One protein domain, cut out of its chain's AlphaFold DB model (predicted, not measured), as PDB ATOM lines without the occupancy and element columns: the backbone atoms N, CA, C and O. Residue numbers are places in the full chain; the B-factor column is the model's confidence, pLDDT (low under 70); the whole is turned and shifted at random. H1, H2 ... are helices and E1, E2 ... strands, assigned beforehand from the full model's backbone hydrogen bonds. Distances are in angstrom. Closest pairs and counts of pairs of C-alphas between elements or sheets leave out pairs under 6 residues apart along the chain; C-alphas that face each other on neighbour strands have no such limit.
ATOM      1  N   LYS A   2     147.459 161.905 164.258       60.22
ATOM      2  CA  LYS A   2     146.985 161.420 165.583       60.22
ATOM      3  C   LYS A   2     145.493 161.043 165.628       60.22
ATOM      4  O   LYS A   2     145.135 160.064 166.273       60.22
ATOM      5  N   HIS A   3     144.640 161.786 164.922       67.12
ATOM      6  CA  HIS A   3     143.189 161.550 164.907       67.12
ATOM      7  C   HIS A   3     142.787 160.355 164.030       67.12
ATOM      8  O   HIS A   3     141.886 159.619 164.410       67.12
ATOM      9  N   ILE A   4     143.527 160.085 162.944       77.31
ATOM     10  CA  ILE A   4     143.334 158.892 162.097       77.31
ATOM     11  C   ILE A   4     143.493 157.609 162.921       77.31
ATOM     12  O   ILE A   4     142.641 156.734 162.858       77.31
ATOM     13  N   LYS A   5     144.535 157.521 163.762       73.88
ATOM     14  CA  LYS A   5     144.789 156.322 164.580       73.88
ATOM     15  C   LYS A   5     143.670 156.073 165.596       73.88
ATOM     16  O   LYS A   5     143.261 154.935 165.789       73.88
ATOM     17  N   LYS A   6     143.153 157.145 166.210       76.62
ATOM     18  CA  LYS A   6     142.012 157.071 167.136       76.62
ATOM     19  C   LYS A   6     140.722 156.668 166.418       76.62
ATOM     20  O   LYS A   6     139.979 155.849 166.937       76.62
ATOM     21  N   SER A   7     140.494 157.200 165.219       81.00
ATOM     22  CA  SER A   7     139.318 156.863 164.413       81.00
ATOM     23  C   SER A   7     139.343 155.406 163.943       81.00
ATOM     24  O   SER A   7     138.318 154.739 163.991       81.00
ATOM     25  N   VAL A   8     140.513 154.885 163.556       87.50
ATOM     26  CA  VAL A   8     140.686 153.469 163.185       87.50
ATOM     27  C   VAL A   8     140.417 152.549 164.378       87.50
ATOM     28  O   VAL A   8     139.711 151.557 164.230       87.50
ATOM     29  N   LEU A   9     140.914 152.897 165.570       87.56
ATOM     30  CA  LEU A   9     140.668 152.113 166.785       87.56
ATOM     31  C   LEU A   9     139.173 152.035 167.132       87.56
ATOM     32  O   LEU A   9     138.692 150.971 167.503       87.56
ATOM     33  N   VAL A  10     138.435 153.138 166.970       88.06
ATOM     34  CA  VAL A  10     136.980 153.167 167.193       88.06
ATOM     35  C   VAL A  10     136.245 152.258 166.207       88.06
ATOM     36  O   VAL A  10     135.405 151.476 166.634       88.06
ATOM     37  N   VAL A  11     136.598 152.295 164.918       88.31
ATOM     38  CA  VAL A  11     135.950 151.459 163.890       88.31
ATOM     39  C   VAL A  11     136.182 149.965 164.132       88.31
ATOM     40  O   VAL A  11     135.260 149.173 163.949       88.31
ATOM     41  N   LEU A  12     137.376 149.564 164.585       85.06
ATOM     42  CA  LEU A  12     137.632 148.162 164.937       85.06
ATOM     43  C   LEU A  12     136.780 147.706 166.133       85.06
ATOM     44  O   LEU A  12     136.233 146.605 166.099       85.06
ATOM     45  N   LEU A  13     136.638 148.549 167.161       86.12
ATOM     46  CA  LEU A  13     135.886 148.221 168.378       86.12
ATOM     47  C   LEU A  13     134.369 148.122 168.156       86.12
ATOM     48  O   LEU A  13     133.688 147.476 168.945       86.12
ATOM     49  N   THR A  14     133.836 148.737 167.097       86.81
ATOM     50  CA  THR A  14     132.403 148.692 166.756       86.81
ATOM     51  C   THR A  14     132.072 147.705 165.636       86.81
ATOM     52  O   THR A  14     130.944 147.693 165.147       86.81
ATOM     53  N   SER A  15     133.035 146.905 165.176       80.56
ATOM     54  CA  SER A  15     132.775 145.917 164.128       80.56
ATOM     55  C   SER A  15     131.967 144.737 164.684       80.56
ATOM     56  O   SER A  15     132.342 144.114 165.676       80.56
ATOM     57  N   HIS A  16     130.826 144.434 164.060       78.81
ATOM     58  CA  HIS A  16     130.028 143.260 164.404       78.81
ATOM     59  C   HIS A  16     130.556 142.030 163.662       78.81
ATOM     60  O   HIS A  16     130.781 142.072 162.453       78.81
ATOM     61  N   VAL A  17     130.719 140.918 164.383       74.56
ATOM     62  CA  VAL A  17     131.040 139.620 163.783       74.56
ATOM     63  C   VAL A  17     129.771 139.066 163.141       74.56
ATOM     64  O   VAL A  17     128.763 138.871 163.820       74.56
ATOM     65  N   ALA A  18     129.809 138.815 161.834       71.75
ATOM     66  CA  ALA A  18     128.740 138.089 161.161       71.75
ATOM     67  C   ALA A  18     128.756 136.628 161.641       71.75
ATOM     68  O   ALA A  18     129.751 135.927 161.454       71.75
ATOM     69  N   HIS A  19     127.672 136.179 162.274       74.94
ATOM     70  CA  HIS A  19     127.513 134.795 162.715       74.94
ATOM     71  C   HIS A  19     126.607 134.056 161.728       74.94
ATOM     72  O   HIS A  19     125.493 134.504 161.456       74.94
ATOM     73  N   ALA A  20     127.077 132.939 161.175       77.94
ATOM     74  CA  ALA A  20     126.245 132.069 160.352       77.94
ATOM     75  C   ALA A  20     125.500 131.098 161.273       77.94
ATOM     76  O   ALA A  20     126.131 130.292 161.955       77.94
ATOM     77  N   SER A  21     124.170 131.188 161.324       84.69
ATOM     78  CA  SER A  21     123.359 130.241 162.098       84.69
ATOM     79  C   SER A  21     123.100 128.950 161.327       84.69
ATOM     80  O   SER A  21     123.121 127.877 161.913       84.69
ATOM     81  N   ILE A  22     122.905 129.039 160.010       90.25
ATOM     82  CA  ILE A  22     122.583 127.899 159.155       90.25
ATOM     83  C   ILE A  22     123.784 127.524 158.283       90.25
ATOM     84  O   ILE A  22     124.335 128.366 157.573       90.25
ATOM     85  N   VAL A  23     124.164 126.247 158.308       91.81
ATOM     86  CA  VAL A  23     125.230 125.660 157.488       91.81
ATOM     87  C   VAL A  23     124.629 124.642 156.526       91.81
ATOM     88  O   VAL A  23     123.835 123.793 156.926       91.81
ATOM     89  N   VAL A  24     125.024 124.709 155.257       92.56
ATOM     90  CA  VAL A  24     124.628 123.744 154.221       92.56
ATOM     91  C   VAL A  24     125.749 122.720 154.040       92.56
ATOM     92  O   VAL A  24     126.921 123.086 153.997       92.56
ATOM     93  N   GLY A  25     125.404 121.436 153.908       92.44
ATOM     94  CA  GLY A  25     126.357 120.321 153.819       92.44
ATOM     95  C   GLY A  25     127.226 120.283 152.553       92.44
ATOM     96  O   GLY A  25     128.080 119.410 152.427       92.44
ATOM     97  N   GLY A  26     127.030 121.212 151.616       92.75
ATOM     98  CA  GLY A  26     127.811 121.339 150.392       92.75
ATOM     99  C   GLY A  26     127.570 122.676 149.693       92.75
ATOM    100  O   GLY A  26     126.636 123.407 150.013       92.75
ATOM    101  N   THR A  27     128.416 123.000 148.718       94.06
ATOM    102  CA  THR A  27     128.307 124.227 147.903       94.06
ATOM    103  C   THR A  27     127.585 124.003 146.574       94.06
ATOM    104  O   THR A  27     127.273 124.953 145.860       94.06
ATOM    105  N   GLU A  37     114.667 112.251 143.284       90.00
ATOM    106  CA  GLU A  37     115.035 113.270 144.260       90.00
ATOM    107  C   GLU A  37     116.544 113.338 144.515       90.00
ATOM    108  O   GLU A  37     117.327 112.435 144.215       90.00
ATOM    109  N   SER A  38     116.976 114.460 145.079       91.44
ATOM    110  CA  SER A  38     118.321 114.639 145.617       91.44
ATOM    111  C   SER A  38     118.229 115.512 146.858       91.44
ATOM    112  O   SER A  38     117.476 116.488 146.881       91.44
ATOM    113  N   SER A  39     118.989 115.174 147.894       91.38
ATOM    114  CA  SER A  39     118.930 115.853 149.186       91.38
ATOM    115  C   SER A  39     120.231 116.587 149.496       91.38
ATOM    116  O   SER A  39     121.325 116.184 149.099       91.38
ATOM    117  N   ILE A  40     120.107 117.698 150.219       92.06
ATOM    118  CA  ILE A  40     121.239 118.416 150.796       92.06
ATOM    119  C   ILE A  40     120.924 118.738 152.250       92.06
ATOM    120  O   ILE A  40     119.842 119.229 152.572       92.06
ATOM    121  N   ASN A  41     121.871 118.434 153.134       91.44
ATOM    122  CA  ASN A  41     121.685 118.636 154.565       91.44
ATOM    123  C   ASN A  41     121.828 120.113 154.927       91.44
ATOM    124  O   ASN A  41     122.700 120.812 154.406       91.44
ATOM    125  N   VAL A  42     120.995 120.557 155.861       90.38
ATOM    126  CA  VAL A  42     121.027 121.897 156.438       90.38
ATOM    127  C   VAL A  42     121.059 121.746 157.952       90.38
ATOM    128  O   VAL A  42     120.239 121.031 158.521       90.38
ATOM    129  N   GLU A  43     122.008 122.408 158.600       90.62
ATOM    130  CA  GLU A  43     122.204 122.338 160.044       90.62
ATOM    131  C   GLU A  43     122.136 123.731 160.661       90.62
ATOM    132  O   GLU A  43     122.776 124.670 160.187       90.62
ATOM    133  N   ASN A  44     121.387 123.855 161.753       89.81
ATOM    134  CA  ASN A  44     121.406 125.039 162.592       89.81
ATOM    135  C   ASN A  44     122.518 124.904 163.645       89.81
ATOM    136  O   ASN A  44     122.395 124.119 164.579       89.81
ATOM    137  N   LYS A  45     123.603 125.665 163.485       89.75
ATOM    138  CA  LYS A  45     124.736 125.743 164.422       89.75
ATOM    139  C   LYS A  45     124.524 126.764 165.542       89.75
ATOM    140  O   LYS A  45     125.432 126.984 166.342       89.75
ATOM    141  N   ASP A  46     123.364 127.411 165.594       88.56
ATOM    142  CA  ASP A  46     123.007 128.311 166.683       88.56
ATOM    143  C   ASP A  46     122.405 127.544 167.871       88.56
ATOM    144  O   ASP A  46     121.877 126.442 167.760       88.56
ATOM    145  N   SER A  47     122.447 128.189 169.028       86.44
ATOM    146  CA  SER A  47     121.810 127.774 170.278       86.44
ATOM    147  C   SER A  47     120.289 127.981 170.304       86.44
ATOM    148  O   SER A  47     119.632 127.611 171.277       86.44
ATOM    149  N   LYS A  48     119.724 128.615 169.270       86.88
ATOM    150  CA  LYS A  48     118.308 128.995 169.171       86.88
ATOM    151  C   LYS A  48     117.688 128.424 167.903       86.88
ATOM    152  O   LYS A  48     118.377 128.263 166.900       86.88
ATOM    153  N   ALA A  49     116.380 128.177 167.929       87.94
ATOM    154  CA  ALA A  49     115.631 127.761 166.745       87.94
ATOM    155  C   ALA A  49     115.640 128.857 165.661       87.94
ATOM    156  O   ALA A  49     115.434 130.034 165.959       87.94
ATOM    157  N   ASN A  50     115.855 128.454 164.407       85.94
ATOM    158  CA  ASN A  50     115.909 129.334 163.241       85.94
ATOM    159  C   ASN A  50     114.879 128.901 162.190       85.94
ATOM    160  O   ASN A  50     114.624 127.710 162.016       85.94
ATOM    161  N   LEU A  51     114.314 129.870 161.463       87.69
ATOM    162  CA  LEU A  51     113.468 129.604 160.299       87.69
ATOM    163  C   LEU A  51     114.347 129.372 159.068       87.69
ATOM    164  O   LEU A  51     115.247 130.165 158.790       87.69
ATOM    165  N   VAL A  52     114.067 128.308 158.316       85.62
ATOM    166  CA  VAL A  52     114.777 127.978 157.076       85.62
ATOM    167  C   VAL A  52     113.813 128.105 155.903       85.62
ATOM    168  O   VAL A  52     112.759 127.476 155.886       85.62
ATOM    169  N   GLN A  53     114.184 128.914 154.909       87.50
ATOM    170  CA  GLN A  53     113.446 129.080 153.658       87.50
ATOM    171  C   GLN A  53     114.366 128.752 152.478       87.50
ATOM    172  O   GLN A  53     115.505 129.212 152.430       87.50
ATOM    173  N   SER A  54     113.858 127.988 151.511       88.44
ATOM    174  CA  SER A  54     114.580 127.578 150.302       88.44
ATOM    175  C   SER A  54     113.795 127.931 149.039       88.44
ATOM    176  O   SER A  54     112.570 127.801 149.017       88.44
ATOM    177  N   TRP A  55     114.486 128.340 147.972       84.75
ATOM    178  CA  TRP A  55     113.901 128.603 146.652       84.75
ATOM    179  C   TRP A  55     114.877 128.230 145.528       84.75
ATOM    180  O   TRP A  55     116.091 128.238 145.731       84.75
ATOM    181  N   LEU A  56     114.346 127.951 144.331       83.94
ATOM    182  CA  LEU A  56     115.144 127.781 143.112       83.94
ATOM    183  C   LEU A  56     115.185 129.114 142.382       83.94
ATOM    184  O   LEU A  56     114.143 129.736 142.174       83.94
ATOM    185  N   SER A  57     116.366 129.500 141.913       81.69
ATOM    186  CA  SER A  57     116.513 130.531 140.892       81.69
ATOM    187  C   SER A  57     117.156 129.923 139.655       81.69
ATOM    188  O   SER A  57     118.065 129.101 139.763       81.69
ATOM    189  N   VAL A  58     116.703 130.347 138.476       81.94
ATOM    190  CA  VAL A  58     117.388 130.021 137.222       81.94
ATOM    191  C   VAL A  58     118.718 130.778 137.212       81.94
ATOM    192  O   VAL A  58     118.755 131.955 137.573       81.94
ATOM    193  N   ALA A  59     119.810 130.091 136.871       77.19
ATOM    194  CA  ALA A  59     121.153 130.677 136.891       77.19
ATOM    195  C   ALA A  59     121.353 131.725 135.784       77.19
ATOM    196  O   ALA A  59     122.060 132.708 135.989       77.19
ATOM    197  N   ASP A  60     120.713 131.520 134.631       81.62
ATOM    198  CA  ASP A  60     120.707 132.463 133.520       81.62
ATOM    199  C   ASP A  60     119.332 133.154 133.426       81.62
ATOM    200  O   ASP A  60     118.332 132.489 133.140       81.62
ATOM    201  N   PRO A  61     119.250 134.477 133.646       72.31
ATOM    202  CA  PRO A  61     117.996 135.219 133.556       72.31
ATOM    203  C   PRO A  61     117.393 135.252 132.139       72.31
ATOM    204  O   PRO A  61     116.236 135.638 131.998       72.31
ATOM    205  N   GLN A  62     118.142 134.867 131.098       78.88
ATOM    206  CA  GLN A  62     117.653 134.761 129.716       78.88
ATOM    207  C   GLN A  62     117.032 133.392 129.396       78.88
ATOM    208  O   GLN A  62     116.377 133.234 128.365       78.88
ATOM    209  N   VAL A  63     117.197 132.394 130.273       73.25
ATOM    210  CA  VAL A  63     116.575 131.076 130.103       73.25
ATOM    211  C   VAL A  63     115.091 131.170 130.453       73.25
ATOM    212  O   VAL A  63     114.689 131.245 131.611       73.25
ATOM    213  N   THR A  64     114.260 131.139 129.415       64.69
ATOM    214  CA  THR A  64     112.792 131.169 129.506       64.69
ATOM    215  C   THR A  64     112.175 129.787 129.729       64.69
ATOM    216  O   THR A  64     111.027 129.684 130.160       64.69
ATOM    217  N   ASN A  65     112.927 128.709 129.478       65.00
ATOM    218  CA  ASN A  65     112.474 127.341 129.714       65.00
ATOM    219  C   ASN A  65     112.713 126.954 131.181       65.00
ATOM    220  O   ASN A  65     113.752 126.409 131.551       65.00
ATOM    221  N   LYS A  66     111.757 127.307 132.043       60.09
ATOM    222  CA  LYS A  66     111.789 126.950 133.462       60.09
ATOM    223  C   LYS A  66     111.444 125.469 133.622       60.09
ATOM    224  O   LYS A  66     110.271 125.102 133.589       60.09
ATOM    225  N   GLN A  67     112.446 124.624 133.841       63.72
ATOM    226  CA  GLN A  67     112.206 123.281 134.369       63.72
ATOM    227  C   GLN A  67     111.716 123.392 135.820       63.72
ATOM    228  O   GLN A  67     112.272 124.143 136.627       63.72
ATOM    229  N   ALA A  68     110.625 122.695 136.135       70.12
ATOM    230  CA  ALA A  68     110.016 122.726 137.456       70.12
ATOM    231  C   ALA A  68     110.759 121.769 138.395       70.12
ATOM    232  O   ALA A  68     110.609 120.558 138.288       70.12
ATOM    233  N   PHE A  69     111.535 122.322 139.324       75.56
ATOM    234  CA  PHE A  69     112.019 121.591 140.491       75.56
ATOM    235  C   PHE A  69     111.181 121.985 141.705       75.56
ATOM    236  O   PHE A  69     110.897 123.170 141.911       75.56
ATOM    237  N   TYR A  70     110.816 120.993 142.510       79.12
ATOM    238  CA  TYR A  70     110.139 121.186 143.787       79.12
ATOM    239  C   TYR A  70     111.108 120.872 144.923       79.12
ATOM    240  O   TYR A  70     111.867 119.909 144.851       79.12
ATOM    241  N   TYR A  71     111.079 121.686 145.977       79.50
ATOM    242  CA  TYR A  71     111.797 121.395 147.216       79.50
ATOM    243  C   TYR A  71     110.813 120.903 148.250       79.50
ATOM    244  O   TYR A  71     109.760 121.508 148.456       79.50
ATOM    245  N   HIS A  72     111.183 119.819 148.909       79.06
ATOM    246  CA  HIS A  72     110.392 119.213 149.958       79.06
ATOM    247  C   HIS A  72     111.150 119.454 151.266       79.06
ATOM    248  O   HIS A  72     112.254 118.929 151.422       79.06
ATOM    249  N   PRO A  73     110.634 120.292 152.186       71.62
ATOM    250  CA  PRO A  73     111.279 120.461 153.477       71.62
ATOM    251  C   PRO A  73     111.213 119.133 154.233       71.62
ATOM    252  O   PRO A  73     110.134 118.569 154.420       71.62
TER     253      PRO A  73
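This is residues 2 to 27 and 37 to 73 of the 78 residues of the protein "Fimbrial assembly chaperone" of Salmonella enterica I (UniProt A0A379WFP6). With little regular structure, this is a tiny sheet of two antiparallel strands, E1 and E2, from which residues 2 to 18, holding helix H1, stick out as a long arm. Residues 45 to 73, with no named element, run out and fold back as a long loop, its tip, residues 59 to 65, standing free. The 63 printed residues, in the order H1, E1, E2, are of mixed class, with 18 in named elements. The whole is extended, radius of gyration of the C-alphas 20.3 A, and flat, spanning 60 by 36 by 18 A.

E1 is residues 22 to 24 and E2 residues 42 to 44, with C-alpha 44 at (121.406, 125.039, 162.592). H1, residues 2 to 13, is 17.5 A long from C-alpha 2 at (146.985, 161.420, 165.583).

E1 and E2 are antiparallel at 156 degrees, with N 23 and O 43 within hydrogen-bond range at 2.8 A. A short link of 8 residues joins H1 to E1. H1 and E2 are apart. In H1, 7 of 8 O i to N i+4 pairs are within range.

The C-alphas of Lys 2 and Glu 37, the two farthest apart, are separated by 61.6 A. Residues 28 to 36 are not printed, and C-alphas 27 and 37 are 17.6 A apart across the cut. pLDDT is under 70 at residues 2 to 3 and 64 to 67.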